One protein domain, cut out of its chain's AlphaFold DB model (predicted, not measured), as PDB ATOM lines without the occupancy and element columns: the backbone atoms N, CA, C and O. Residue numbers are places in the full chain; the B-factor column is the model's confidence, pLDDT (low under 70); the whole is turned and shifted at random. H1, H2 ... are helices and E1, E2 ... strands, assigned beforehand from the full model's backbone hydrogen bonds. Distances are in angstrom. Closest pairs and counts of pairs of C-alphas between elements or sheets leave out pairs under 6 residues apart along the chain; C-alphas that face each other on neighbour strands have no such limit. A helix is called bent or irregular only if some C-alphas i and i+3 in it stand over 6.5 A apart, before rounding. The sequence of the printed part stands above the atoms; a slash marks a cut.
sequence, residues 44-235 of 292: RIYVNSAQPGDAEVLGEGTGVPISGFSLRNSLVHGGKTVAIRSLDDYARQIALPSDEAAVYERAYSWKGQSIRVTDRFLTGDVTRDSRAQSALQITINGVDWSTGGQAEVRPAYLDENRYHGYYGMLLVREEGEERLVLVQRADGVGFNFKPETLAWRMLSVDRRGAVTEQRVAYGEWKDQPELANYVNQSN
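This is residues 44 to 235 of the 292 residues of an uncharacterized protein of Paenibacillus methanolicus (UniProt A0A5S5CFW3). Two twisted antiparallel sheets, E5 E4 E6 E7 E9 and E11 E12 E13 E14, stand as a V, nearer together where E6 ends and E13 ends and spread at the other end, where the pair E8 and E10 sits in the mouth. The small sheet E1 E2 E3 covers one side between E11 and E4; H4 crosses the face of the four-stranded sheet that looks away from the other sheet. The 192 printed residues, class mixed, include 14 named strands and four named helices, in the order E1 to E5, H1, E6 to E10, H2, E11 to E14, H3, H4. The whole is compact, with a radius of gyration of the C-alphas of 16.5 A, and spans 49 by 39 by 35 A.

The largest sheet runs E5, residues 80 to 83, E4, 69 to 77, E6, 102 to 110, E7, 113 to 121, and E9, 137 to 140, neighbours antiparallel. Within hydrogen-bond range are N 82 and O 75, N 72 and O 107, N 106 and O 117, and N 116 and O 139, each 2.8 A. H1, residues 87 to 94, is on it at a height of 10.1 A, over E4, along the strands at 10 degrees on the local plane. E5, H1 and E6 make a split strand-helix-strand unit, E4 lying between the two strands, with a right-handed crossover. E11, residues 167 to 174, E12, 177 to 187, E13, 199 to 206, and E14, 211 to 217, form a meander, each strand the antiparallel neighbour of the one before; N 170 and O 181, N 184 and O 201, and N 202 and O 214 are each 2.8 A apart. E6 and E12 are only just apart, at 8.0 A. H4, residues 225 to 233, is on this second sheet at a height of 8.4 A, across the strands at 72 degrees to E12 on the local plane; C-alphas 183 and 231 are its closest to E12, 7.0 A. H3, residues 220 to 223, is close to H4 but not clearly touching, C-alphas 221 and 227 being closest at 6.0 A. E1, residues 44 to 47, E2, 55 to 58, and E3, 63 to 65, form another meander, with N 46 and O 56 at 2.8 A and N 57 and O 64 at 2.9 A. The closest C-alphas of E1 and E11, 44 and 170, are 4.5 A apart. E8, residues 132 to 135, is antiparallel to E10, 150 to 153, with N 151 and O 134 at 2.8 A, and runs on into E9 at 41 degrees. H2, residues 160 to 163, only grazes the second and small sheets. In H1 and H4 every O i to N i+4 pair is within hydrogen-bond range; H2 and H3 are too short for one.

E1 begins at C-alpha 44, (12.685, -30.972, -8.568). E12, the longest strand, measures 29.8 A from C-alpha 177 at (2.518, -33.416, 4.190); E7 measures 27.0 A, E4 26.6 A and E6 25.9 A. H4, 12.7 A, ends at (15.598, -36.370, -9.251). H3 is irregular, 7.3 A from C-alpha 220 to 223.

The C-alphas of Asp 99 and Glu 175, the two farthest apart, are 50.7 A apart. The printed part has no cut, and the link E12 to E13, 11 residues, is long. Mean pLDDT of the printed part is 92.6; residues 59 to 61 are under 70.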
ATOM      1  N   ARG A  44      11.372 -31.617  -8.606       94.69
ATOM      2  CA  ARG A  44      12.685 -30.972  -8.568       94.69
ATOM      3  C   ARG A  44      12.511 -29.462  -8.672       94.69
ATOM      4  O   ARG A  44      11.792 -28.975  -9.542       94.69
ATOM      5  N   ILE A  45      13.213 -28.736  -7.809       94.38
ATOM      6  CA  ILE A  45      13.293 -27.280  -7.868       94.38
ATOM      7  C   ILE A  45      14.422 -26.908  -8.825       94.38
ATOM      8  O   ILE A  45      15.549 -27.377  -8.670       94.38
ATOM      9  N   TYR A  46      14.103 -26.084  -9.816       91.94
ATOM     10  CA  TYR A  46      15.032 -25.563 -10.804       91.94
ATOM     11  C   TYR A  46      15.221 -24.069 -10.596       91.94
ATOM     12  O   TYR A  46      14.259 -23.302 -10.617       91.94
ATOM     13  N   VAL A  47      16.472 -23.647 -10.442       89.69
ATOM     14  CA  VAL A  47      16.834 -22.231 -10.508       89.69
ATOM     15  C   VAL A  47      16.937 -21.774 -11.959       89.69
ATOM     16  O   VAL A  47      17.735 -22.313 -12.729       89.69
ATOM     17  N   ASN A  48      16.158 -20.756 -12.320       84.69
ATOM     18  CA  ASN A  48      16.149 -20.192 -13.663       84.69
ATOM     19  C   ASN A  48      17.349 -19.241 -13.852       84.69
ATOM     20  O   ASN A  48      17.453 -18.207 -13.193       84.69
ATOM     21  N   SER A  49      18.282 -19.572 -14.754       82.31
ATOM     22  CA  SER A  49      19.440 -18.708 -15.040       82.31
ATOM     23  C   SER A  49      19.090 -17.465 -15.860       82.31
ATOM     24  O   SER A  49      19.823 -16.477 -15.790       82.31
ATOM     25  N   ALA A  50      17.985 -17.486 -16.612       82.62
ATOM     26  CA  ALA A  50      17.520 -16.335 -17.384       82.62
ATOM     27  C   ALA A  50      16.819 -15.290 -16.503       82.62
ATOM     28  O   ALA A  50      16.849 -14.103 -16.829       82.62
ATOM     29  N   GLN A  51      16.232 -15.717 -15.382       82.94
ATOM     30  CA  GLN A  51      15.558 -14.853 -14.409       82.94
ATOM     31  C   GLN A  51      16.109 -15.121 -12.997       82.94
ATOM     32  O   GLN A  51      15.515 -15.868 -12.217       82.94
ATOM     33  N   PRO A  52      17.282 -14.553 -12.644       79.44
ATOM     34  CA  PRO A  52      17.863 -14.758 -11.323       79.44
ATOM     35  C   PRO A  52      16.912 -14.303 -10.216       79.44
ATOM     36  O   PRO A  52      16.536 -13.136 -10.147       79.44
ATOM     37  N   GLY A  53      16.581 -15.227  -9.317       76.69
ATOM     38  CA  GLY A  53      15.614 -14.995  -8.240       76.69
ATOM     39  C   GLY A  53      14.321 -15.789  -8.405       76.69
ATOM     40  O   GLY A  53      13.594 -15.954  -7.426       76.69
ATOM     41  N   ASP A  54      14.099 -16.370  -9.584       81.12
ATOM     42  CA  ASP A  54      12.986 -17.276  -9.825       81.12
ATOM     43  C   ASP A  54      13.407 -18.738  -9.676       81.12
ATOM     44  O   ASP A  54      14.517 -19.162 -10.030       81.12
ATOM     45  N   ALA A  55      12.495 -19.511  -9.094       82.69
ATOM     46  CA  ALA A  55      12.622 -20.943  -8.930       82.69
ATOM     47  C   ALA A  55      11.309 -21.613  -9.319       82.69
ATOM     48  O   ALA A  55      10.220 -21.190  -8.918       82.69
ATOM     49  N   GLU A  56      11.435 -22.669 -10.103       87.25
ATOM     50  CA  GLU A  56      10.323 -23.306 -10.789       87.25
ATOM     51  C   GLU A  56      10.395 -24.819 -10.591       87.25
ATOM     52  O   GLU A  56      11.464 -25.392 -10.382       87.25
ATOM     53  N   VAL A  57       9.249 -25.483 -10.688       82.06
ATOM     54  CA  VAL A  57       9.193 -26.927 -10.925       82.06
ATOM     55  C   VAL A  57       8.943 -27.131 -12.407       82.06
ATOM     56  O   VAL A  57       8.011 -26.544 -12.958       82.06
ATOM     57  N   LEU A  58       9.751 -27.966 -13.057       71.25
ATOM     58  CA  LEU A  58       9.473 -28.367 -14.432       71.25
ATOM     59  C   LEU A  58       8.372 -29.430 -14.412       71.25
ATOM     60  O   LEU A  58       8.618 -30.570 -14.025       71.25
ATOM     61  N   GLY A  59       7.161 -29.034 -14.809       65.44
ATOM     62  CA  GLY A  59       6.060 -29.957 -15.080       65.44
ATOM     63  C   GLY A  59       6.257 -30.643 -16.436       65.44
ATOM     64  O   GLY A  59       7.287 -31.258 -16.702       65.44
ATOM     65  N   GLU A  60       5.304 -30.481 -17.354       64.69
ATOM     66  CA  GLU A  60       5.380 -30.980 -18.742       64.69
ATOM     67  C   GLU A  60       6.331 -30.141 -19.629       64.69
ATOM     68  O   GLU A  60       6.009 -29.768 -20.753       64.69
ATOM     69  N   GLY A  61       7.504 -29.773 -19.103       66.62
ATOM     70  CA  GLY A  61       8.469 -28.892 -19.770       66.62
ATOM     71  C   GLY A  61       8.165 -27.395 -19.644       66.62
ATOM     72  O   GLY A  61       8.905 -26.576 -20.183       66.62
ATOM     73  N   THR A  62       7.114 -27.027 -18.907       73.44
ATOM     74  CA  THR A  62       6.831 -25.645 -18.506       73.44
ATOM     75  C   THR A  62       7.170 -25.446 -17.034       73.44
ATOM     76  O   THR A  62       6.856 -26.286 -16.188       73.44
ATOM     77  N   GLY A  63       7.852 -24.339 -16.743       80.25
ATOM     78  CA  GLY A  63       8.162 -23.926 -15.385       80.25
ATOM     79  C   GLY A  63       6.908 -23.468 -14.656       80.25
ATOM     80  O   GLY A  63       6.205 -22.568 -15.117       80.25
ATOM     81  N   VAL A  64       6.620 -24.093 -13.518       85.38
ATOM     82  CA  VAL A  64       5.515 -23.712 -12.637       85.38
ATOM     83  C   VAL A  64       6.096 -23.067 -11.375       85.38
ATOM     84  O   VAL A  64       6.897 -23.711 -10.688       85.38
ATOM     85  N   PRO A  65       5.707 -21.823 -11.034       86.12
ATOM     86  CA  PRO A  65       6.140 -21.181  -9.799       86.12
ATOM     87  C   PRO A  65       5.719 -21.976  -8.562       86.12
ATOM     88  O   PRO A  65       4.597 -22.482  -8.470       86.12
ATOM     89  N   ILE A  66       6.600 -22.040  -7.568       89.81
ATOM     90  CA  ILE A  66       6.334 -22.755  -6.319       89.81
ATOM     91  C   ILE A  66       5.693 -21.796  -5.311       89.81
ATOM     92  O   ILE A  66       6.281 -20.791  -4.915       89.81
ATOM     93  N   SER A  67       4.486 -22.122  -4.844       89.56
ATOM     94  CA  SER A  67       3.783 -21.297  -3.856       89.56
ATOM     95  C   SER A  67       4.563 -21.173  -2.542       89.56
ATOM     96  O   SER A  67       4.993 -22.169  -1.954       89.56
ATOM     97  N   GLY A  68       4.714 -19.935  -2.060       90.94
ATOM     98  CA  GLY A  68       5.427 -19.636  -0.818       90.94
ATOM     99  C   GLY A  68       6.935 -19.880  -0.896       90.94
ATOM    100  O   GLY A  68       7.565 -19.983   0.155       90.94
ATOM    101  N   PHE A  69       7.486 -19.994  -2.108       94.56
ATOM    102  CA  PHE A  69       8.912 -20.112  -2.370       94.56
ATOM    103  C   PHE A  69       9.450 -18.808  -2.964       94.56
ATOM    104  O   PHE A  69       8.798 -18.174  -3.789       94.56
ATOM    105  N   SER A  70      10.647 -18.408  -2.559       94.19
ATOM    106  CA  SER A  70      11.379 -17.306  -3.178       94.19
ATOM    107  C   SER A  70      12.870 -17.597  -3.152       94.19
ATOM    108  O   SER A  70      13.350 -18.319  -2.274       94.19
ATOM    109  N   LEU A  71      13.596 -17.027  -4.106       95.00
ATOM    110  CA  LEU A  71      15.029 -17.198  -4.243       95.00
ATOM    111  C   LEU A  71      15.710 -15.834  -4.389       95.00
ATOM    112  O   LEU A  71      15.198 -14.917  -5.023       95.00
ATOM    113  N   ARG A  72      16.902 -15.698  -3.809       95.50
ATOM    114  CA  ARG A  72      17.810 -14.578  -4.059       95.50
ATOM    115  C   ARG A  72      19.224 -15.092  -4.249       95.50
ATOM    116  O   ARG A  72      19.671 -15.977  -3.524       95.50
ATOM    117  N   ASN A  73      19.919 -14.496  -5.207       95.69
ATOM    118  CA  ASN A  73      21.323 -14.765  -5.478       95.69
ATOM    119  C   ASN A  73      22.148 -13.529  -5.121       95.69
ATOM    120  O   ASN A  73      21.773 -12.403  -5.462       95.69
ATOM    121  N   SER A  74      23.284 -13.731  -4.468       96.81
ATOM    122  CA  SER A  74      24.234 -12.659  -4.182       96.81
ATOM    123  C   SER A  74      25.669 -13.145  -4.277       96.81
ATOM    124  O   SER A  74      25.949 -14.329  -4.115       96.81
ATOM    125  N   LEU A  75      26.580 -12.213  -4.523       96.94
ATOM    126  CA  LEU A  75      28.014 -12.437  -4.495       96.94
ATOM    127  C   LEU A  75      28.617 -11.582  -3.382       96.94
ATOM    128  O   LEU A  75      28.335 -10.387  -3.293       96.94
ATOM    129  N   VAL A  76      29.440 -12.183  -2.529       95.12
ATOM    130  CA  VAL A  76      30.260 -11.465  -1.556       95.12
ATOM    131  C   VAL A  76      31.684 -11.426  -2.072       95.12
ATOM    132  O   VAL A  76      32.304 -12.469  -2.269       95.12
ATOM    133  N   HIS A  77      32.208 -10.224  -2.281       88.19
ATOM    134  CA  HIS A  77      33.567 -10.016  -2.764       88.19
ATOM    135  C   HIS A  77      34.152  -8.732  -2.161       88.19
ATOM    136  O   HIS A  77      33.466  -7.709  -2.102       88.19
ATOM    137  N   GLY A  78      35.380  -8.792  -1.629       84.44
ATOM    138  CA  GLY A  78      36.022  -7.661  -0.942       84.44
ATOM    139  C   GLY A  78      35.204  -7.129   0.243       84.44
ATOM    140  O   GLY A  78      35.067  -5.917   0.420       84.44
ATOM    141  N   GLY A  79      34.551  -8.027   0.989       86.06
ATOM    142  CA  GLY A  79      33.679  -7.695   2.123       86.06
ATOM    143  C   GLY A  79      32.334  -7.047   1.763       86.06
ATOM    144  O   GLY A  79      31.550  -6.740   2.661       86.06
ATOM    145  N   LYS A  80      32.024  -6.845   0.475       91.75
ATOM    146  CA  LYS A  80      30.751  -6.267   0.020       91.75
ATOM    147  C   LYS A  80      29.839  -7.352  -0.528       91.75
ATOM    148  O   LYS A  80      30.259  -8.160  -1.345       91.75
ATOM    149  N   THR A  81      28.580  -7.337  -0.101       95.44
ATOM    150  CA  THR A  81      27.532  -8.198  -0.665       95.44
ATOM    151  C   THR A  81      26.828  -7.459  -1.795       95.44
ATOM    152  O   THR A  81      26.308  -6.362  -1.590       95.44
ATOM    153  N   VAL A  82      26.788  -8.068  -2.974       95.06
ATOM    154  CA  VAL A  82      26.130  -7.535  -4.167       95.06
ATOM    155  C   VAL A  82      25.026  -8.496  -4.589       95.06
ATOM    156  O   VAL A  82      25.253  -9.692  -4.751       95.06
ATOM    157  N   ALA A  83      23.806  -7.985  -4.748       95.75
ATOM    158  CA  ALA A  83      22.696  -8.773  -5.273       95.75
ATOM    159  C   ALA A  83      22.880  -9.000  -6.779       95.75
ATOM    160  O   ALA A  83      23.134  -8.046  -7.511       95.75
ATOM    161  N   ILE A  84      22.705 -10.240  -7.232       94.50
ATOM    162  CA  ILE A  84      22.828 -10.616  -8.643       94.50
ATOM    163  C   ILE A  84      21.473 -10.428  -9.319       94.50
ATOM    164  O   ILE A  84      20.509 -11.108  -8.969       94.50
ATOM    165  N   ARG A  85      21.399  -9.510 -10.288       90.75
ATOM    166  CA  ARG A  85      20.131  -9.164 -10.964       90.75
ATOM    167  C   ARG A  85      19.957  -9.813 -12.333       90.75
ATOM    168  O   ARG A  85      18.838  -9.935 -12.814       90.75
ATOM    169  N   SER A  86      21.055 -10.188 -12.978       91.81
ATOM    170  CA  SER A  86      21.059 -10.840 -14.289       91.81
ATOM    171  C   SER A  86      22.323 -11.677 -14.474       91.81
ATOM    172  O   SER A  86      23.297 -11.525 -13.732       91.81
ATOM    173  N   LEU A  87      22.329 -12.545 -15.489       91.12
ATOM    174  CA  LEU A  87      23.524 -13.301 -15.864       91.12
ATOM    175  C   LEU A  87      24.680 -12.378 -16.287       91.12
ATOM    176  O   LEU A  87      25.820 -12.619 -15.904       91.12
ATOM    177  N   ASP A  88      24.391 -11.292 -17.011       93.38
ATOM    178  CA  ASP A  88      25.405 -10.316 -17.436       93.38
ATOM    179  C   ASP A  88      25.998  -9.541 -16.256       93.38
ATOM    180  O   ASP A  88      27.191  -9.240 -16.234       93.38
ATOM    181  N   ASP A  89      25.163  -9.195 -15.274       93.44
ATOM    182  CA  ASP A  89      25.608  -8.568 -14.030       93.44
ATOM    183  C   ASP A  89      26.561  -9.490 -13.269       93.44
ATOM    184  O   ASP A  89      27.671  -9.088 -12.923       93.44
ATOM    185  N   TYR A  90      26.182 -10.757 -13.124       94.94
ATOM    186  CA  TYR A  90      27.041 -11.765 -12.526       94.94
ATOM    187  C   TYR A  90      28.361 -11.953 -13.285       94.94
ATOM    188  O   TYR A  90      29.426 -11.929 -12.671       94.94
ATOM    189  N   ALA A  91      28.308 -12.077 -14.616       94.44
ATOM    190  CA  ALA A  91      29.486 -12.253 -15.460       94.44
ATOM    191  C   ALA A  91      30.479 -11.088 -15.315       94.44
ATOM    192  O   ALA A  91      31.681 -11.316 -15.202       94.44
ATOM    193  N   ARG A  92      29.989  -9.842 -15.249       94.25
ATOM    194  CA  ARG A  92      30.845  -8.672 -14.991       94.25
ATOM    195  C   ARG A  92      31.482  -8.709 -13.607       94.25
ATOM    196  O   ARG A  92      32.644  -8.345 -13.479       94.25
ATOM    197  N   GLN A  93      30.738  -9.128 -12.584       93.38
ATOM    198  CA  GLN A  93      31.256  -9.179 -11.216       93.38
ATOM    199  C   GLN A  93      32.361 -10.231 -11.062       93.38
ATOM    200  O   GLN A  93      33.392  -9.943 -10.463       93.38
ATOM    201  N   ILE A  94      32.191 -11.420 -11.646       95.25
ATOM    202  CA  ILE A  94      33.193 -12.493 -11.543       95.25
ATOM    203  C   ILE A  94      34.389 -12.314 -12.483       95.25
ATOM    204  O   ILE A  94      35.383 -13.006 -12.295       95.25
ATOM    205  N   ALA A  95      34.311 -11.416 -13.471       94.25
ATOM    206  CA  ALA A  95      35.425 -11.090 -14.364       94.25
ATOM    207  C   ALA A  95      36.502 -10.223 -13.691       94.25
ATOM    208  O   ALA A  95      37.610 -10.102 -14.209       94.25
ATOM    209  N   LEU A  96      36.187  -9.600 -12.549       89.56
ATOM    210  CA  LEU A  96      37.138  -8.789 -11.796       89.56
ATOM    211  C   LEU A  96      38.062  -9.714 -10.988       89.56
ATOM    212  O   LEU A  96      37.589 -10.362 -10.049       89.56
ATOM    213  N   PRO A  97      39.360  -9.806 -11.329       90.12
ATOM    214  CA  PRO A  97      40.280 -10.694 -10.634       90.12
ATOM    215  C   PRO A  97      40.469 -10.260  -9.180       90.12
ATOM    216  O   PRO A  97      40.414  -9.072  -8.851       90.12
ATOM    217  N   SER A  98      40.698 -11.236  -8.307       89.50
ATOM    218  CA  SER A  98      40.975 -10.990  -6.899       89.50
ATOM    219  C   SER A  98      41.712 -12.144  -6.253       89.50
ATOM    220  O   SER A  98      41.448 -13.307  -6.554       89.50
ATOM    221  N   ASP A  99      42.587 -11.797  -5.315       89.75
ATOM    222  CA  ASP A  99      43.321 -12.764  -4.501       89.75
ATOM    223  C   ASP A  99      42.447 -13.366  -3.385       89.75
ATOM    224  O   ASP A  99      42.776 -14.412  -2.823       89.75
ATOM    225  N   GLU A 100      41.313 -12.733  -3.065       93.25
ATOM    226  CA  GLU A 100      40.333 -13.252  -2.115       93.25
ATOM    227  C   GLU A 100      39.250 -14.050  -2.841       93.25
ATOM    228  O   GLU A 100      38.677 -13.604  -3.837       93.25
ATOM    229  N   ALA A 101      38.915 -15.225  -2.305       95.38
ATOM    230  CA  ALA A 101      37.821 -16.020  -2.841       95.38
ATOM    231  C   ALA A 101      36.484 -15.286  -2.665       95.38
ATOM    232  O   ALA A 101      36.097 -14.930  -1.547       95.38
ATOM    233  N   ALA A 102      35.748 -15.123  -3.762       96.75
ATOM    234  CA  ALA A 102      34.376 -14.657  -3.710       96.75
ATOM    235  C   ALA A 102      33.478 -15.748  -3.114       96.75
ATOM    236  O   ALA A 102      33.713 -16.944  -3.306       96.75
ATOM    237  N   VAL A 103      32.431 -15.328  -2.405       97.75
ATOM    238  CA  VAL A 103      31.396 -16.219  -1.873       97.75
ATOM    239  C   VAL A 103      30.130 -16.016  -2.686       97.75
ATOM    240  O   VAL A 103      29.516 -14.952  -2.619       97.75
ATOM    241  N   TYR A 104      29.721 -17.019  -3.450       97.62
ATOM    242  CA  TYR A 104      28.392 -17.013  -4.048       97.62
ATOM    243  C   TYR A 104      27.390 -17.554  -3.036       97.62
ATOM    244  O   TYR A 104      27.627 -18.587  -2.412       97.62
ATOM    245  N   GLU A 105      26.274 -16.853  -2.880       97.50
ATOM    246  CA  GLU A 105      25.176 -17.226  -2.002       97.50
ATOM    247  C   GLU A 105      23.892 -17.404  -2.805       97.50
ATOM    248  O   GLU A 105      23.485 -16.532  -3.579       97.50
ATOM    249  N   ARG A 106      23.221 -18.521  -2.530       96.81
ATOM    250  CA  ARG A 106      21.863 -18.810  -2.955       96.81
ATOM    251  C   ARG A 106      20.971 -18.937  -1.721       96.81
ATOM    252  O   ARG A 106      21.083 -19.897  -0.955       96.81
ATOM    253  N   ALA A 107      20.107 -17.950  -1.516       97.12
ATOM    254  CA  ALA A 107      19.215 -17.861  -0.367       97.12
ATOM    255  C   ALA A 107      17.771 -18.134  -0.786       97.12
ATOM    256  O   ALA A 107      17.180 -17.374  -1.552       97.12
ATOM    257  N   TYR A 108      17.197 -19.196  -0.243       97.00
ATOM    258  CA  TYR A 108      15.817 -19.597  -0.454       97.00
ATOM    259  C   TYR A 108      14.969 -19.252   0.769       97.00
ATOM    260  O   TYR A 108      15.412 -19.390   1.913       97.00
ATOM    261  N   SER A 109      13.721 -18.865   0.527       97.44
ATOM    262  CA  SER A 109      12.681 -18.887   1.549       97.44
ATOM    263  C   SER A 109      11.547 -19.783   1.095       97.44
ATOM    264  O   SER A 109      11.069 -19.628  -0.024       97.44
ATOM    265  N   TRP A 110      11.119 -20.705   1.951       97.25
ATOM    266  CA  TRP A 110      10.009 -21.610   1.679       97.25
ATOM    267  C   TRP A 110       9.119 -21.708   2.911       97.25
ATOM    268  O   TRP A 110       9.555 -22.193   3.950       97.25
ATOM    269  N   LYS A 111       7.875 -21.223   2.817       95.69
ATOM    270  CA  LYS A 111       6.876 -21.305   3.905       95.69
ATOM    271  C   LYS A 111       7.403 -20.823   5.267       95.69
ATOM    272  O   LYS A 111       7.189 -21.457   6.295       95.69
ATOM    273  N   GLY A 112       8.121 -19.698   5.260       96.19
ATOM    274  CA  GLY A 112       8.729 -19.102   6.455       96.19
ATOM    275  C   GLY A 112      10.081 -19.698   6.857       96.19
ATOM    276  O   GLY A 112      10.765 -19.112   7.689       96.19
ATOM    277  N   GLN A 113      10.504 -20.801   6.234       98.12
ATOM    278  CA  GLN A 113      11.823 -21.394   6.440       98.12
ATOM    279  C   GLN A 113      12.859 -20.677   5.583       98.12
ATOM    280  O   GLN A 113      12.559 -20.239   4.470       98.12
ATOM    281  N   SER A 114      14.078 -20.555   6.099       98.25
ATOM    282  CA  SER A 114      15.210 -19.947   5.396       98.25
ATOM    283  C   SER A 114      16.289 -20.988   5.149       98.25
ATOM    284  O   SER A 114      16.694 -21.699   6.065       98.25
ATOM    285  N   ILE A 115      16.743 -21.087   3.905       98.44
ATOM    286  CA  ILE A 115      17.803 -22.001   3.496       98.44
ATOM    287  C   ILE A 115      18.841 -21.171   2.760       98.44
ATOM    288  O   ILE A 115      18.510 -20.452   1.823       98.44
ATOM    289  N   ARG A 116      20.100 -21.270   3.162       98.12
ATOM    290  CA  ARG A 116      21.218 -20.606   2.501       98.12
ATOM    291  C   ARG A 116      22.222 -21.655   2.066       98.12
ATOM    292  O   ARG A 116      22.640 -22.467   2.883       98.12
ATOM    293  N   VAL A 117      22.608 -21.613   0.798       97.62
ATOM    294  CA  VAL A 117      23.687 -22.430   0.241       97.62
ATOM    295  C   VAL A 117      24.763 -21.491  -0.269       97.62
ATOM    296  O   VAL A 117      24.459 -20.588  -1.047       97.62
ATOM    297  N   THR A 118      26.003 -21.685   0.164       97.88
ATOM    298  CA  THR A 118      27.126 -20.876  -0.314       97.88
ATOM    299  C   THR A 118      28.288 -21.727  -0.781       97.88
ATOM    300  O   THR A 118      28.582 -22.762  -0.182       97.88
ATOM    301  N   ASP A 119      29.005 -21.230  -1.780       97.56
ATOM    302  CA  ASP A 119      30.286 -21.770  -2.216       97.56
ATOM    303  C   ASP A 119      31.315 -20.655  -2.412       97.56
ATOM    304  O   ASP A 119      30.979 -19.474  -2.499       97.56
ATOM    305  N   ARG A 120      32.586 -21.051  -2.441       97.12
ATOM    306  CA  ARG A 120      33.744 -20.171  -2.611       97.12
ATOM    307  C   ARG A 120      34.531 -20.524  -3.866       97.12
ATOM    308  O   ARG A 120      34.786 -21.706  -4.104       97.12
ATOM    309  N   PHE A 121      34.964 -19.511  -4.612       96.88
ATOM    310  CA  PHE A 121      35.807 -19.652  -5.804       96.88
ATOM    311  C   PHE A 121      36.622 -18.371  -6.058       96.88
ATOM    312  O   PHE A 121      36.287 -17.306  -5.544       96.88
ATOM    313  N   LEU A 122      37.695 -18.469  -6.847       96.44
ATOM    314  CA  LEU A 122      38.484 -17.308  -7.279       96.44
ATOM    315  C   LEU A 122      37.854 -16.662  -8.522       96.44
ATOM    316  O   LEU A 122      37.456 -17.368  -9.451       96.44
ATOM    317  N   THR A 123      37.763 -15.333  -8.530       94.88
ATOM    318  CA  THR A 123      37.268 -14.533  -9.664       94.88
ATOM    319  C   THR A 123      38.402 -14.181 -10.639       94.88
ATOM    320  O   THR A 123      39.577 -14.384 -10.334       94.88
ATOM    321  N   GLY A 124      38.069 -13.668 -11.827       93.69
ATOM    322  CA  GLY A 124      39.006 -13.375 -12.919       93.69
ATOM    323  C   GLY A 124      38.571 -14.061 -14.213       93.69
ATOM    324  O   GLY A 124      37.429 -13.900 -14.638       93.69
ATOM    325  N   ASP A 125      39.449 -14.869 -14.813       91.50
ATOM    326  CA  ASP A 125      39.212 -15.604 -16.070       91.50
ATOM    327  C   ASP A 125      38.242 -16.798 -15.906       91.50
ATOM    328  O   ASP A 125      38.519 -17.942 -16.281       91.50
ATOM    329  N   VAL A 126      37.076 -16.553 -15.306       95.81
ATOM    330  CA  VAL A 126      36.021 -17.549 -15.127       95.81
ATOM    331  C   VAL A 126      35.268 -17.733 -16.442       95.81
ATOM    332  O   VAL A 126      34.584 -16.838 -16.933       95.81
ATOM    333  N   THR A 127      35.341 -18.940 -16.989       95.19
ATOM    334  CA  THR A 127      34.639 -19.359 -18.205       95.19
ATOM    335  C   THR A 127      33.615 -20.451 -17.891       95.19
ATOM    336  O   THR A 127      33.553 -20.984 -16.780       95.19
ATOM    337  N   ARG A 128      32.809 -20.844 -18.886       94.00
ATOM    338  CA  ARG A 128      31.854 -21.963 -18.757       94.00
ATOM    339  C   ARG A 128      32.524 -23.305 -18.448       94.00
ATOM    340  O   ARG A 128      31.871 -24.201 -17.902       94.00
ATOM    341  N   ASP A 129      33.811 -23.434 -18.740       95.50
ATOM    342  CA  ASP A 129      34.591 -24.644 -18.483       95.50
ATOM    343  C   ASP A 129      35.336 -24.593 -17.149       95.50
ATOM    344  O   ASP A 129      35.776 -25.631 -16.658       95.50
ATOM    345  N   SER A 130      35.392 -23.427 -16.498       95.88
ATOM    346  CA  SER A 130      35.987 -23.293 -15.173       95.88
ATOM    347  C   SER A 130      35.271 -24.190 -14.162       95.88
ATOM    348  O   SER A 130      34.036 -24.253 -14.094       95.88
ATOM    349  N   ARG A 131      36.075 -24.891 -13.365       95.12
ATOM    350  CA  ARG A 131      35.658 -25.728 -12.240       95.12
ATOM    351  C   ARG A 131      36.441 -25.298 -11.013       95.12
ATOM    352  O   ARG A 131      37.635 -25.032 -11.116       95.12
ATOM    353  N   ALA A 132      35.783 -25.250  -9.865       95.00
ATOM    354  CA  ALA A 132      36.444 -25.068  -8.580       95.00
ATOM    355  C   ALA A 132      35.994 -26.168  -7.617       95.00
ATOM    356  O   ALA A 132      34.891 -26.695  -7.739       95.00
ATOM    357  N   GLN A 133      36.858 -26.527  -6.674       94.75
ATOM    358  CA  GLN A 133      36.487 -27.397  -5.564       94.75
ATOM    359  C   GLN A 133      36.102 -26.510  -4.388       94.75
ATOM    360  O   GLN A 133      36.861 -25.614  -4.017       94.75
ATOM    361  N   SER A 134      34.906 -26.720  -3.848       94.94
ATOM    362  CA  SER A 134      34.404 -25.914  -2.743       94.94
ATOM    363  C   SER A 134      33.558 -26.742  -1.791       94.94
ATOM    364  O   SER A 134      32.717 -27.528  -2.223       94.94
ATOM    365  N   ALA A 135      33.733 -26.536  -0.487       94.50
ATOM    366  CA  ALA A 135      32.801 -27.065   0.497       94.50
ATOM    367  C   ALA A 135      31.511 -26.239   0.454       94.50
ATOM    368  O   ALA A 135      31.539 -25.031   0.705       94.50
ATOM    369  N   LEU A 136      30.386 -26.890   0.151       95.81
ATOM    370  CA  LEU A 136      29.082 -26.232   0.192       95.81
ATOM    371  C   LEU A 136      28.715 -25.956   1.647       95.81
ATOM    372  O   LEU A 136      28.594 -26.892   2.444       95.81
ATOM    373  N   GLN A 137      28.522 -24.682   1.984       97.31
ATOM    374  CA  GLN A 137      27.994 -24.316   3.293       97.31
ATOM    375  C   GLN A 137      26.473 -24.243   3.210       97.31
ATOM    376  O   GLN A 137      25.944 -23.532   2.357       97.31
ATOM    377  N   ILE A 138      25.779 -24.994   4.063       97.94
ATOM    378  CA  ILE A 138      24.318 -25.082   4.081       97.94
ATOM    379  C   ILE A 138      23.838 -24.609   5.447       97.94
ATOM    380  O   ILE A 138      24.125 -25.239   6.457       97.94
ATOM    381  N   THR A 139      23.074 -23.524   5.485       98.44
ATOM    382  CA  THR A 139      22.441 -23.015   6.706       98.44
ATOM    383  C   THR A 139      20.929 -23.126   6.572       98.44
ATOM    384  O   THR A 139      20.370 -22.688   5.570       98.44
ATOM    385  N   ILE A 140      20.256 -23.678   7.580       98.62
ATOM    386  CA  ILE A 140      18.793 -23.789   7.628       98.62
ATOM    387  C   ILE A 140      18.319 -23.096   8.900       98.62
ATOM    388  O   ILE A 140      18.740 -23.463   9.994       98.62
ATOM    389  N   ASN A 141      17.470 -22.077   8.764       98.19
ATOM    390  CA  ASN A 141      16.945 -21.293   9.888       98.19
ATOM    391  C   ASN A 141      18.045 -20.743  10.814       98.19
ATOM    392  O   ASN A 141      17.906 -20.727  12.032       98.19
ATOM    393  N   GLY A 142      19.163 -20.311  10.222       97.88
ATOM    394  CA  GLY A 142      20.327 -19.794  10.947       97.88
ATOM    395  C   GLY A 142      21.236 -20.861  11.570       97.88
ATOM    396  O   GLY A 142      22.305 -20.511  12.060       97.88
ATOM    397  N   VAL A 143      20.863 -22.144  11.520       98.44
ATOM    398  CA  VAL A 143      21.680 -23.261  12.015       98.44
ATOM    399  C   VAL A 143      22.562 -23.791  10.891       98.44
ATOM    400  O   VAL A 143      22.080 -24.028   9.783       98.44
ATOM    401  N   ASP A 144      23.850 -23.976  11.170       97.94
ATOM    402  CA  ASP A 144      24.797 -24.555  10.222       97.94
ATOM    403  C   ASP A 144      24.610 -26.076  10.123       97.94
ATOM    404  O   ASP A 144      24.745 -26.805  11.104       97.94
ATOM    405  N   TRP A 145      24.303 -26.542   8.916       97.56
ATOM    406  CA  TRP A 145      24.177 -27.948   8.546       97.56
ATOM    407  C   TRP A 145      25.255 -28.355   7.546       97.56
ATOM    408  O   TRP A 145      25.098 -29.366   6.870       97.56
ATOM    409  N   SER A 146      26.331 -27.595   7.391       94.44
ATOM    410  CA  SER A 146      27.389 -27.901   6.431       94.44
ATOM    411  C   SER A 146      28.098 -29.209   6.773       94.44
ATOM    412  O   SER A 146      28.378 -29.519   7.929       94.44
ATOM    413  N   THR A 147      28.458 -29.970   5.745       84.38
ATOM    414  CA  THR A 147      29.446 -31.046   5.868       84.38
ATOM    415  C   THR A 147      30.668 -30.631   5.082       84.38
ATOM    416  O   THR A 147      30.520 -30.200   3.946       84.38
ATOM    417  N   GLY A 148      31.871 -30.785   5.640       80.25
ATOM    418  CA  GLY A 148      33.131 -30.400   4.980       80.25
ATOM    419  C   GLY A 148      33.453 -31.137   3.666       80.25
ATOM    420  O   GLY A 148      34.562 -30.994   3.155       80.25
ATOM    421  N   GLY A 149      32.517 -31.929   3.132       84.06
ATOM    422  CA  GLY A 149      32.609 -32.557   1.822       84.06
ATOM    423  C   GLY A 149      32.722 -31.513   0.713       84.06
ATOM    424  O   GLY A 149      32.017 -30.503   0.704       84.06
ATOM    425  N   GLN A 150      33.641 -31.766  -0.212       90.94
ATOM    426  CA  GLN A 150      33.881 -30.907  -1.367       90.94
ATOM    427  C   GLN A 150      32.850 -31.189  -2.464       90.94
ATOM    428  O   GLN A 150      32.439 -32.330  -2.671       90.94
ATOM    429  N   ALA A 151      32.465 -30.150  -3.191       93.50
ATOM    430  CA  ALA A 151      31.718 -30.240  -4.431       93.50
ATOM    431  C   ALA A 151      32.526 -29.599  -5.559       93.50
ATOM    432  O   ALA A 151      33.200 -28.584  -5.358       93.50
ATOM    433  N   GLU A 152      32.405 -30.156  -6.762       94.69
ATOM    434  CA  GLU A 152      32.806 -29.421  -7.954       94.69
ATOM    435  C   GLU A 152      31.743 -28.361  -8.239       94.69
ATOM    436  O   GLU A 152      30.591 -28.679  -8.537       94.69
ATOM    437  N   VAL A 153      32.140 -27.097  -8.148       95.81
ATOM    438  CA  VAL A 153      31.297 -25.958  -8.497       95.81
ATOM    439  C   VAL A 153      31.681 -25.440  -9.877       95.81
ATOM    440  O   VAL A 153      32.856 -25.445 -10.256       95.81
ATOM    441  N   ARG A 154      30.685 -24.989 -10.643       96.81
ATOM    442  CA  ARG A 154      30.867 -24.360 -11.960       96.81
ATOM    443  C   ARG A 154      30.581 -22.864 -11.846       96.81
ATOM    444  O   ARG A 154      29.426 -22.463 -11.998       96.81
ATOM    445  N   PRO A 155      31.593 -22.015 -11.580       97.06
ATOM    446  CA  PRO A 155      31.328 -20.652 -11.144       97.06
ATOM    447  C   PRO A 155      30.697 -19.762 -12.214       97.06
ATOM    448  O   PRO A 155      30.109 -18.754 -11.864       97.06
ATOM    449  N   ALA A 156      30.743 -20.122 -13.496       96.19
ATOM    450  CA  ALA A 156      30.053 -19.379 -14.553       96.19
ATOM    451  C   ALA A 156      28.523 -19.589 -14.591       96.19
ATOM    452  O   ALA A 156      27.846 -18.936 -15.381       96.19
ATOM    453  N   TYR A 157      27.970 -20.498 -13.778       95.50
ATOM    454  CA  TYR A 157      26.547 -20.844 -13.792       95.50
ATOM    455  C   TYR A 157      25.821 -20.307 -12.555       95.50
ATOM    456  O   TYR A 157      26.342 -20.337 -11.436       95.50
ATOM    457  N   LEU A 158      24.587 -19.849 -12.779       94.25
ATOM    458  CA  LEU A 158      23.646 -19.405 -11.744       94.25
ATOM    459  C   LEU A 158      22.509 -20.402 -11.494       94.25
ATOM    460  O   LEU A 158      21.813 -20.272 -10.493       94.25
ATOM    461  N   ASP A 159      22.330 -21.386 -12.376       92.81
ATOM    462  CA  ASP A 159      21.281 -22.407 -12.311       92.81
ATOM    463  C   ASP A 159      21.769 -23.702 -11.633       92.81
ATOM    464  O   ASP A 159      22.791 -23.736 -10.938       92.81
ATOM    465  N   GLU A 160      21.019 -24.788 -11.809       89.69
ATOM    466  CA  GLU A 160      21.355 -26.120 -11.300       89.69
ATOM    467  C   GLU A 160      22.673 -26.688 -11.841       89.69
ATOM    468  O   GLU A 160      23.258 -27.583 -11.224       89.69
ATOM    469  N   ASN A 161      23.181 -26.184 -12.972       93.19
ATOM    470  CA  ASN A 161      24.461 -26.652 -13.498       93.19
ATOM    471  C   ASN A 161      25.630 -26.239 -12.610       93.19
ATOM    472  O   ASN A 161      26.678 -26.884 -12.668       93.19
ATOM    473  N   ARG A 162      25.457 -25.215 -11.760       96.06
ATOM    474  CA  ARG A 162      26.486 -24.782 -10.811       96.06
ATOM    475  C   ARG A 162      26.969 -25.930  -9.924       96.06
ATOM    476  O   ARG A 162      28.167 -26.003  -9.671       96.06
ATOM    477  N   TYR A 163      26.066 -26.823  -9.512       95.44
ATOM    478  CA  TYR A 163      26.350 -27.942  -8.601       95.44
ATOM    479  C   TYR A 163      26.033 -29.314  -9.210       95.44
ATOM    480  O   TYR A 163      25.704 -30.263  -8.492       95.44
ATOM    481  N   HIS A 164      26.086 -29.424 -10.539       93.81
ATOM    482  CA  HIS A 164      25.699 -30.640 -11.249       93.81
ATOM    483  C   HIS A 164      26.446 -31.880 -10.738       93.81
ATOM    484  O   HIS A 164      27.673 -31.936 -10.771       93.81
ATOM    485  N   GLY A 165      25.689 -32.882 -10.290       94.12
ATOM    486  CA  GLY A 165      26.203 -34.127  -9.727       94.12
ATOM    487  C   GLY A 165      26.548 -34.070  -8.235       94.12
ATOM    488  O   GLY A 165      26.998 -35.085  -7.704       94.12
ATOM    489  N   TYR A 166      26.351 -32.931  -7.556       96.00
ATOM    490  CA  TYR A 166      26.748 -32.733  -6.154       96.00
ATOM    491  C   TYR A 166      25.646 -32.210  -5.240       96.00
ATOM    492  O   TYR A 166      25.643 -32.556  -4.060       96.00
ATOM    493  N   TYR A 167      24.727 -31.389  -5.744       96.50
ATOM    494  CA  TYR A 167      23.668 -30.809  -4.924       96.50
ATOM    495  C   TYR A 167      22.405 -30.535  -5.736       96.50
ATOM    496  O   TYR A 167      22.483 -30.131  -6.897       96.50
ATOM    497  N   GLY A 168      21.255 -30.680  -5.087       96.44
ATOM    498  CA  GLY A 168      20.009 -30.084  -5.547       96.44
ATOM    499  C   GLY A 168      18.891 -30.185  -4.521       96.44
ATOM    500  O   GLY A 168      19.071 -30.697  -3.414       96.44
ATOM    501  N   MET A 169      17.734 -29.640  -4.888       97.31
ATOM    502  CA  MET A 169      16.590 -29.483  -3.994       97.31
ATOM    503  C   MET A 169      15.321 -30.053  -4.603       97.31
ATOM    504  O   MET A 169      15.057 -29.912  -5.797       97.31
ATOM    505  N   LEU A 170      14.524 -30.671  -3.744       97.56
ATOM    506  CA  LEU A 170      13.253 -31.282  -4.089       97.56
ATOM    507  C   LEU A 170      12.161 -30.719  -3.191       97.56
ATOM    508  O   LEU A 170      12.368 -30.523  -1.993       97.56
ATOM    509  N   LEU A 171      10.981 -30.525  -3.757       97.31
ATOM    510  CA  LEU A 171       9.745 -30.383  -3.014       97.31
ATOM    511  C   LEU A 171       9.039 -31.738  -3.026       97.31
ATOM    512  O   LEU A 171       8.658 -32.244  -4.080       97.31
ATOM    513  N   VAL A 172       8.895 -32.343  -1.853       97.06
ATOM    514  CA  VAL A 172       8.298 -33.671  -1.699       97.06
ATOM    515  C   VAL A 172       6.954 -33.533  -1.009       97.06
ATOM    516  O   VAL A 172       6.878 -32.915   0.054       97.06
ATOM    517  N   ARG A 173       5.912 -34.132  -1.589       96.31
ATOM    518  CA  ARG A 173       4.584 -34.262  -0.980       96.31
ATOM    519  C   ARG A 173       4.241 -35.730  -0.770       96.31
ATOM    520  O   ARG A 173       4.384 -36.527  -1.695       96.31
ATOM    521  N   GLU A 174       3.770 -36.054   0.424       95.19
ATOM    522  CA  GLU A 174       3.407 -37.405   0.861       95.19
ATOM    523  C   GLU A 174       2.227 -37.290   1.831       95.19
ATOM    524  O   GLU A 174       2.310 -36.552   2.805       95.19
ATOM    525  N   GLU A 175       1.106 -37.956   1.539       92.44
ATOM    526  CA  GLU A 175      -0.073 -38.013   2.430       92.44
ATOM    527  C   GLU A 175      -0.581 -36.644   2.948       92.44
ATOM    528  O   GLU A 175      -1.132 -36.526   4.038       92.44
ATOM    529  N   GLY A 176      -0.427 -35.583   2.146       92.06
ATOM    530  CA  GLY A 176      -0.828 -34.214   2.504       92.06
ATOM    531  C   GLY A 176       0.242 -33.408   3.250       92.06
ATOM    532  O   GLY A 176       0.133 -32.180   3.339       92.06
ATOM    533  N   GLU A 177       1.310 -34.063   3.697       95.31
ATOM    534  CA  GLU A 177       2.518 -33.416   4.190       95.31
ATOM    535  C   GLU A 177       3.389 -32.951   3.025       95.31
ATOM    536  O   GLU A 177       3.412 -33.536   1.942       95.31
ATOM    537  N   GLU A 178       4.107 -31.852   3.237       96.19
ATOM    538  CA  GLU A 178       5.050 -31.326   2.259       96.19
ATOM    539  C   GLU A 178       6.326 -30.897   2.963       96.19
ATOM    540  O   GLU A 178       6.278 -30.222   3.995       96.19
ATOM    541  N   ARG A 179       7.456 -31.257   2.366       97.75
ATOM    542  CA  ARG A 179       8.791 -30.971   2.879       97.75
ATOM    543  C   ARG A 179       9.731 -30.581   1.756       97.75
ATOM    544  O   ARG A 179       9.606 -31.045   0.623       97.75
ATOM    545  N   LEU A 180      10.698 -29.748   2.101       98.00
ATOM    546  CA  LEU A 180      11.820 -29.420   1.243       98.00
ATOM    547  C   LEU A 180      12.953 -30.400   1.541       98.00
ATOM    548  O   LEU A 180      13.357 -30.528   2.691       98.00
ATOM    549  N   VAL A 181      13.465 -31.096   0.532       98.38
ATOM    550  CA  VAL A 181      14.572 -32.046   0.690       98.38
ATOM    551  C   VAL A 181      15.783 -31.522  -0.062       98.38
ATOM    552  O   VAL A 181      15.762 -31.400  -1.285       98.38
ATOM    553  N   LEU A 182      16.848 -31.213   0.672       98.06
ATOM    554  CA  LEU A 182      18.154 -30.903   0.108       98.06
ATOM    555  C   LEU A 182      18.921 -32.214  -0.010       98.06
ATOM    556  O   LEU A 182      19.089 -32.908   0.992       98.06
ATOM    557  N   VAL A 183      19.399 -32.544  -1.203       97.69
ATOM    558  CA  VAL A 183      20.220 -33.733  -1.436       97.69
ATOM    559  C   VAL A 183      21.624 -33.280  -1.794       97.69
ATOM    560  O   VAL A 183      21.816 -32.506  -2.729       97.69
ATOM    561  N   GLN A 184      22.606 -33.769  -1.048       96.50
ATOM    562  CA  GLN A 184      24.019 -33.495  -1.253       96.50
ATOM    563  C   GLN A 184      24.770 -34.812  -1.432       96.50
ATOM    564  O   GLN A 184      24.617 -35.739  -0.636       96.50
ATOM    565  N   ARG A 185      25.626 -34.889  -2.446       94.81
ATOM    566  CA  ARG A 185      26.607 -35.966  -2.567       94.81
ATOM    567  C   ARG A 185      27.674 -35.783  -1.492       94.81
ATOM    568  O   ARG A 185      28.382 -34.782  -1.481       94.81
ATOM    569  N   ALA A 186      27.761 -36.744  -0.585       91.81
ATOM    570  CA  ALA A 186      28.680 -36.719   0.544       91.81
ATOM    571  C   ALA A 186      30.034 -37.373   0.227       91.81
ATOM    572  O   ALA A 186      31.019 -37.039   0.879       91.81
ATOM    573  N   ASP A 187      30.090 -38.281  -0.757       89.44
ATOM    574  CA  ASP A 187      31.309 -39.025  -1.101       89.44
ATOM    575  C   ASP A 187      31.432 -39.325  -2.614       89.44
ATOM    576  O   ASP A 187      30.477 -39.207  -3.396       89.44
ATOM    577  N   GLY A 188      32.643 -39.683  -3.040       82.50
ATOM    578  CA  GLY A 188      33.027 -39.975  -4.415       82.50
ATOM    579  C   GLY A 188      33.393 -38.741  -5.241       82.50
ATOM    580  O   GLY A 188      33.194 -38.760  -6.444       82.50
ATOM    581  N   VAL A 189      33.881 -37.650  -4.649       77.88
ATOM    582  CA  VAL A 189      34.184 -36.401  -5.381       77.88
ATOM    583  C   VAL A 189      35.137 -36.636  -6.568       77.88
ATOM    584  O   VAL A 189      36.138 -37.340  -6.450       77.88
ATOM    585  N   GLY A 190      34.834 -36.017  -7.713       75.62
ATOM    586  CA  GLY A 190      35.613 -36.095  -8.955       75.62
ATOM    587  C   GLY A 190      34.976 -36.963 -10.047       75.62
ATOM    588  O   GLY A 190      33.927 -37.574  -9.854       75.62
ATOM    589  N   PHE A 191      35.611 -36.996 -11.224       72.62
ATOM    590  CA  PHE A 191      35.133 -37.749 -12.398       72.62
ATOM    591  C   PHE A 191      35.477 -39.246 -12.354       72.62
ATOM    592  O   PHE A 191      34.768 -40.052 -12.946       72.62
ATOM    593  N   ASN A 192      36.526 -39.628 -11.619       81.06
ATOM    594  CA  ASN A 192      37.012 -41.011 -11.518       81.06
ATOM    595  C   ASN A 192      36.457 -41.725 -10.276       81.06
ATOM    596  O   ASN A 192      37.197 -42.378  -9.539       81.06
ATOM    597  N   PHE A 193      35.166 -41.558 -10.002       83.25
ATOM    598  CA  PHE A 193      34.523 -42.225  -8.874       83.25
ATOM    599  C   PHE A 193      34.129 -43.650  -9.246       83.25
ATOM    600  O   PHE A 193      33.830 -43.953 -10.404       83.25
ATOM    601  N   LYS A 194      34.073 -44.519  -8.241       88.81
ATOM    602  CA  LYS A 194      33.402 -45.807  -8.384       88.81
ATOM    603  C   LYS A 194      31.996 -45.679  -7.795       88.81
ATOM    604  O   LYS A 194      31.871 -45.091  -6.722       88.81
ATOM    605  N   PRO A 195      30.934 -46.160  -8.461       88.25
ATOM    606  CA  PRO A 195      29.569 -46.009  -7.958       88.25
ATOM    607  C   PRO A 195      29.401 -46.471  -6.504       88.25
ATOM    608  O   PRO A 195      28.729 -45.803  -5.730       88.25
ATOM    609  N   GLU A 196      30.076 -47.548  -6.103       89.88
ATOM    610  CA  GLU A 196      30.036 -48.098  -4.746       89.88
ATOM    611  C   GLU A 196      30.583 -47.169  -3.650       89.88
ATOM    612  O   GLU A 196      30.279 -47.382  -2.481       89.88
ATOM    613  N   THR A 197      31.360 -46.139  -4.001       92.19
ATOM    614  CA  THR A 197      31.857 -45.143  -3.038       92.19
ATOM    615  C   THR A 197      30.932 -43.938  -2.921       92.19
ATOM    616  O   THR A 197      31.264 -42.979  -2.234       92.19
ATOM    617  N   LEU A 198      29.812 -43.912  -3.647       93.81
ATOM    618  CA  LEU A 198      28.866 -42.811  -3.552       93.81
ATOM    619  C   LEU A 198      28.109 -42.889  -2.233       93.81
ATOM    620  O   LEU A 198      27.623 -43.944  -1.828       93.81
ATOM    621  N   ALA A 199      27.949 -41.736  -1.604       94.75
ATOM    622  CA  ALA A 199      27.039 -41.556  -0.493       94.75
ATOM    623  C   ALA A 199      26.293 -40.241  -0.667       94.75
ATOM    624  O   ALA A 199      26.823 -39.274  -1.224       94.75
ATOM    625  N   TRP A 200      25.069 -40.203  -0.163       96.06
ATOM    626  CA  TRP A 200      24.222 -39.026  -0.176       96.06
ATOM    627  C   TRP A 200      23.812 -38.671   1.233       96.06
ATOM    628  O   TRP A 200      23.570 -39.527   2.084       96.06
ATOM    629  N   ARG A 201      23.710 -37.373   1.448       96.62
ATOM    630  CA  ARG A 201      23.157 -36.764   2.637       96.62
ATOM    631  C   ARG A 201      21.910 -36.003   2.237       96.62
ATOM    632  O   ARG A 201      21.915 -35.264   1.257       96.62
ATOM    633  N   MET A 202      20.850 -36.198   3.000       97.75
ATOM    634  CA  MET A 202      19.546 -35.616   2.752       97.75
ATOM    635  C   MET A 202      19.114 -34.844   3.987       97.75
ATOM    636  O   MET A 202      19.096 -35.394   5.087       97.75
ATOM    637  N   LEU A 203      18.769 -33.574   3.805       98.38
ATOM    638  CA  LEU A 203      18.192 -32.730   4.844       98.38
ATOM    639  C   LEU A 203      16.743 -32.459   4.462       98.38
ATOM    640  O   LEU A 203      16.488 -31.765   3.480       98.38
ATOM    641  N   SER A 204      15.805 -33.034   5.210       98.44
ATOM    642  CA  SER A 204      14.381 -32.738   5.047       98.44
ATOM    643  C   SER A 204      13.985 -31.624   6.000       98.44
ATOM    644  O   SER A 204      14.199 -31.759   7.200       98.44
ATOM    645  N   VAL A 205      13.393 -30.559   5.472       98.44
ATOM    646  CA  VAL A 205      12.848 -29.431   6.228       98.44
ATOM    647  C   VAL A 205      11.333 -29.467   6.093       98.44
ATOM    648  O   VAL A 205      10.808 -29.386   4.979       98.44
ATOM    649  N   ASP A 206      10.624 -29.609   7.206       97.69
ATOM    650  CA  ASP A 206       9.163 -29.549   7.211       97.69
ATOM    651  C   ASP A 206       8.648 -28.095   7.251       97.69
ATOM    652  O   ASP A 206       9.402 -27.129   7.397       97.69
ATOM    653  N   ARG A 207       7.326 -27.917   7.141       96.56
ATOM    654  CA  ARG A 207       6.693 -26.583   7.191       96.56
ATOM    655  C   ARG A 207       6.850 -25.873   8.539       96.56
ATOM    656  O   ARG A 207       6.641 -24.664   8.608       96.56
ATOM    657  N   ARG A 208       7.154 -26.614   9.607       97.31
ATOM    658  CA  ARG A 208       7.351 -26.104  10.971       97.31
ATOM    659  C   ARG A 208       8.814 -25.727  11.227       97.31
ATOM    660  O   ARG A 208       9.101 -25.128  12.259       97.31
ATOM    661  N   GLY A 209       9.712 -26.045  10.295       96.94
ATOM    662  CA  GLY A 209      11.144 -25.791  10.385       96.94
ATOM    663  C   GLY A 209      11.940 -26.890  11.073       96.94
ATOM    664  O   GLY A 209      13.130 -26.690  11.320       96.94
ATOM    665  N   ALA A 210      11.324 -28.036  11.381       98.12
ATOM    666  CA  ALA A 210      12.064 -29.188  11.869       98.12
ATOM    667  C   ALA A 210      12.922 -29.754  10.734       98.12
ATOM    668  O   ALA A 210      12.459 -29.904   9.600       98.12
ATOM    669  N   VAL A 211      14.179 -30.059  11.055       98.44
ATOM    670  CA  VAL A 211      15.147 -30.610  10.109       98.44
ATOM    671  C   VAL A 211      15.499 -32.029  10.525       98.44
ATOM    672  O   VAL A 211      15.947 -32.253  11.649       98.44
ATOM    673  N   THR A 212      15.329 -32.983   9.614       98.19
ATOM    674  CA  THR A 212      15.807 -34.359   9.793       98.19
ATOM    675  C   THR A 212      16.918 -34.655   8.797       98.19
ATOM    676  O   THR A 212      16.751 -34.434   7.594       98.19
ATOM    677  N   GLU A 213      18.034 -35.186   9.291       97.88
ATOM    678  CA  GLU A 213      19.149 -35.644   8.466       97.88
ATOM    679  C   GLU A 213      19.065 -37.153   8.235       97.88
ATOM    680  O   GLU A 213      18.865 -37.929   9.168       97.88
ATOM    681  N   GLN A 214      19.287 -37.563   6.992       96.69
ATOM    682  CA  GLN A 214      19.497 -38.952   6.622       96.69
ATOM    683  C   GLN A 214      20.747 -39.072   5.757       96.69
ATOM    684  O   GLN A 214      21.008 -38.233   4.895       96.69
ATOM    685  N   ARG A 215      21.523 -40.133   5.975       95.69
ATOM    686  CA  ARG A 215      22.645 -40.505   5.115       95.69
ATOM    687  C   ARG A 215      22.389 -41.876   4.523       95.69
ATOM    688  O   ARG A 215      21.845 -42.739   5.204       95.69
ATOM    689  N   VAL A 216      22.774 -42.046   3.268       95.06
ATOM    690  CA  VAL A 216      22.594 -43.295   2.536       95.06
ATOM    691  C   VAL A 216      23.817 -43.545   1.663       95.06
ATOM    692  O   VAL A 216      24.177 -42.701   0.839       95.06
ATOM    693  N   ALA A 217      24.485 -44.678   1.858       94.56
ATOM    694  CA  ALA A 217      25.553 -45.117   0.968       94.56
ATOM    695  C   ALA A 217      24.989 -45.832  -0.271       94.56
ATOM    696  O   ALA A 217      23.813 -46.218  -0.325       94.56
ATOM    697  N   TYR A 218      25.834 -46.028  -1.284       92.31
ATOM    698  CA  TYR A 218      25.463 -46.734  -2.503       92.31
ATOM    699  C   TYR A 218      24.899 -48.130  -2.206       92.31
ATOM    700  O   TYR A 218      25.595 -49.014  -1.712       92.31
ATOM    701  N   GLY A 219      23.631 -48.350  -2.555       89.44
ATOM    702  CA  GLY A 219      22.943 -49.627  -2.392       89.44
ATOM    703  C   GLY A 219      22.253 -49.842  -1.042       89.44
ATOM    704  O   GLY A 219      21.622 -50.888  -0.890       89.44
ATOM    705  N   GLU A 220      22.310 -48.890  -0.104       91.94
ATOM    706  CA  GLU A 220      21.590 -48.970   1.181       91.94
ATOM    707  C   GLU A 220      20.103 -48.574   1.068       91.94
ATOM    708  O   GLU A 220      19.290 -48.959   1.901       91.94
ATOM    709  N   TRP A 221      19.696 -47.878   0.001       86.50
ATOM    710  CA  TRP A 221      18.297 -47.473  -0.241       86.50
ATOM    711  C   TRP A 221      17.361 -48.610  -0.676       86.50
ATOM    712  O   TRP A 221      16.195 -48.357  -0.966       86.50
ATOM    713  N   LYS A 222      17.832 -49.857  -0.784       87.44
ATOM    714  CA  LYS A 222      17.030 -50.971  -1.336       87.44
ATOM    715  C   LYS A 222      15.721 -51.204  -0.579       87.44
ATOM    716  O   LYS A 222      14.733 -51.638  -1.178       87.44
ATOM    717  N   ASP A 223      15.722 -50.882   0.710       87.00
ATOM    718  CA  ASP A 223      14.560 -50.993   1.590       87.00
ATOM    719  C   ASP A 223      13.742 -49.688   1.678       87.00
ATOM    720  O   ASP A 223      12.622 -49.699   2.185       87.00
ATOM    721  N   GLN A 224      14.265 -48.587   1.128       92.75
ATOM    722  CA  GLN A 224      13.697 -47.232   1.130       92.75
ATOM    723  C   GLN A 224      13.709 -46.652  -0.301       92.75
ATOM    724  O   GLN A 224      14.526 -45.783  -0.634       92.75
ATOM    725  N   PRO A 225      12.853 -47.178  -1.198       92.25
ATOM    726  CA  PRO A 225      12.893 -46.876  -2.631       92.25
ATOM    727  C   PRO A 225      12.696 -45.386  -2.959       92.25
ATOM    728  O   PRO A 225      13.157 -44.913  -3.997       92.25
ATOM    729  N   GLU A 226      12.043 -44.620  -2.091       94.62
ATOM    730  CA  GLU A 226      11.890 -43.173  -2.212       94.62
ATOM    731  C   GLU A 226      13.236 -42.435  -2.231       94.62
ATOM    732  O   GLU A 226      13.392 -41.486  -3.002       94.62
ATOM    733  N   LEU A 227      14.245 -42.918  -1.494       95.31
ATOM    734  CA  LEU A 227      15.577 -42.306  -1.469       95.31
ATOM    735  C   LEU A 227      16.278 -42.428  -2.819       95.31
ATOM    736  O   LEU A 227      16.942 -41.488  -3.252       95.31
ATOM    737  N   ALA A 228      16.083 -43.547  -3.523       94.69
ATOM    738  CA  ALA A 228      16.581 -43.700  -4.886       94.69
ATOM    739  C   ALA A 228      15.973 -42.636  -5.812       94.69
ATOM    740  O   ALA A 228      16.671 -42.063  -6.651       94.69
ATOM    741  N   ASN A 229      14.686 -42.317  -5.635       94.62
ATOM    742  CA  ASN A 229      14.038 -41.266  -6.414       94.62
ATOM    743  C   ASN A 229      14.545 -39.871  -6.020       94.62
ATOM    744  O   ASN A 229      14.789 -39.058  -6.904       94.62
ATOM    745  N   TYR A 230      14.796 -39.602  -4.733       96.69
ATOM    746  CA  TYR A 230      15.415 -38.336  -4.320       96.69
ATOM    747  C   TYR A 230      16.799 -38.152  -4.949       96.69
ATOM    748  O   TYR A 230      17.108 -37.094  -5.494       96.69
ATOM    749  N   VAL A 231      17.623 -39.200  -4.943       95.56
ATOM    750  CA  VAL A 231      18.947 -39.178  -5.575       95.56
ATOM    751  C   VAL A 231      18.825 -38.906  -7.077       95.56
ATOM    752  O   VAL A 231      19.442 -37.969  -7.576       95.56
ATOM    753  N   ASN A 232      17.979 -39.661  -7.782       94.06
ATOM    754  CA  ASN A 232      17.797 -39.526  -9.229       94.06
ATOM    755  C   ASN A 232      17.240 -38.161  -9.652       94.06
ATOM    756  O   ASN A 232      17.687 -37.601 -10.650       94.06
ATOM    757  N   GLN A 233      16.270 -37.625  -8.907       94.81
ATOM    758  CA  GLN A 233      15.598 -36.370  -9.251       94.81
ATOM    759  C   GLN A 233      16.380 -35.137  -8.799       94.81
ATOM    760  O   GLN A 233      16.185 -34.066  -9.348       94.81
ATOM    761  N   SER A 234      17.265 -35.238  -7.808       94.44
ATOM    762  CA  SER A 234      17.930 -34.058  -7.233       94.44
ATOM    763  C   SER A 234      19.094 -33.511  -8.050       94.44
ATOM    764  O   SER A 234      19.605 -32.459  -7.697       94.44
ATOM    765  N   ASN A 235      19.563 -34.198  -9.101       92.00
ATOM    766  CA  ASN A 235      20.809 -33.844  -9.806       92.00
ATOM    767  C   ASN A 235      22.064 -33.874  -8.911       92.00
ATOM    768  O   ASN A 235      23.134 -33.459  -9.345       92.00
TER     769      ASN A 235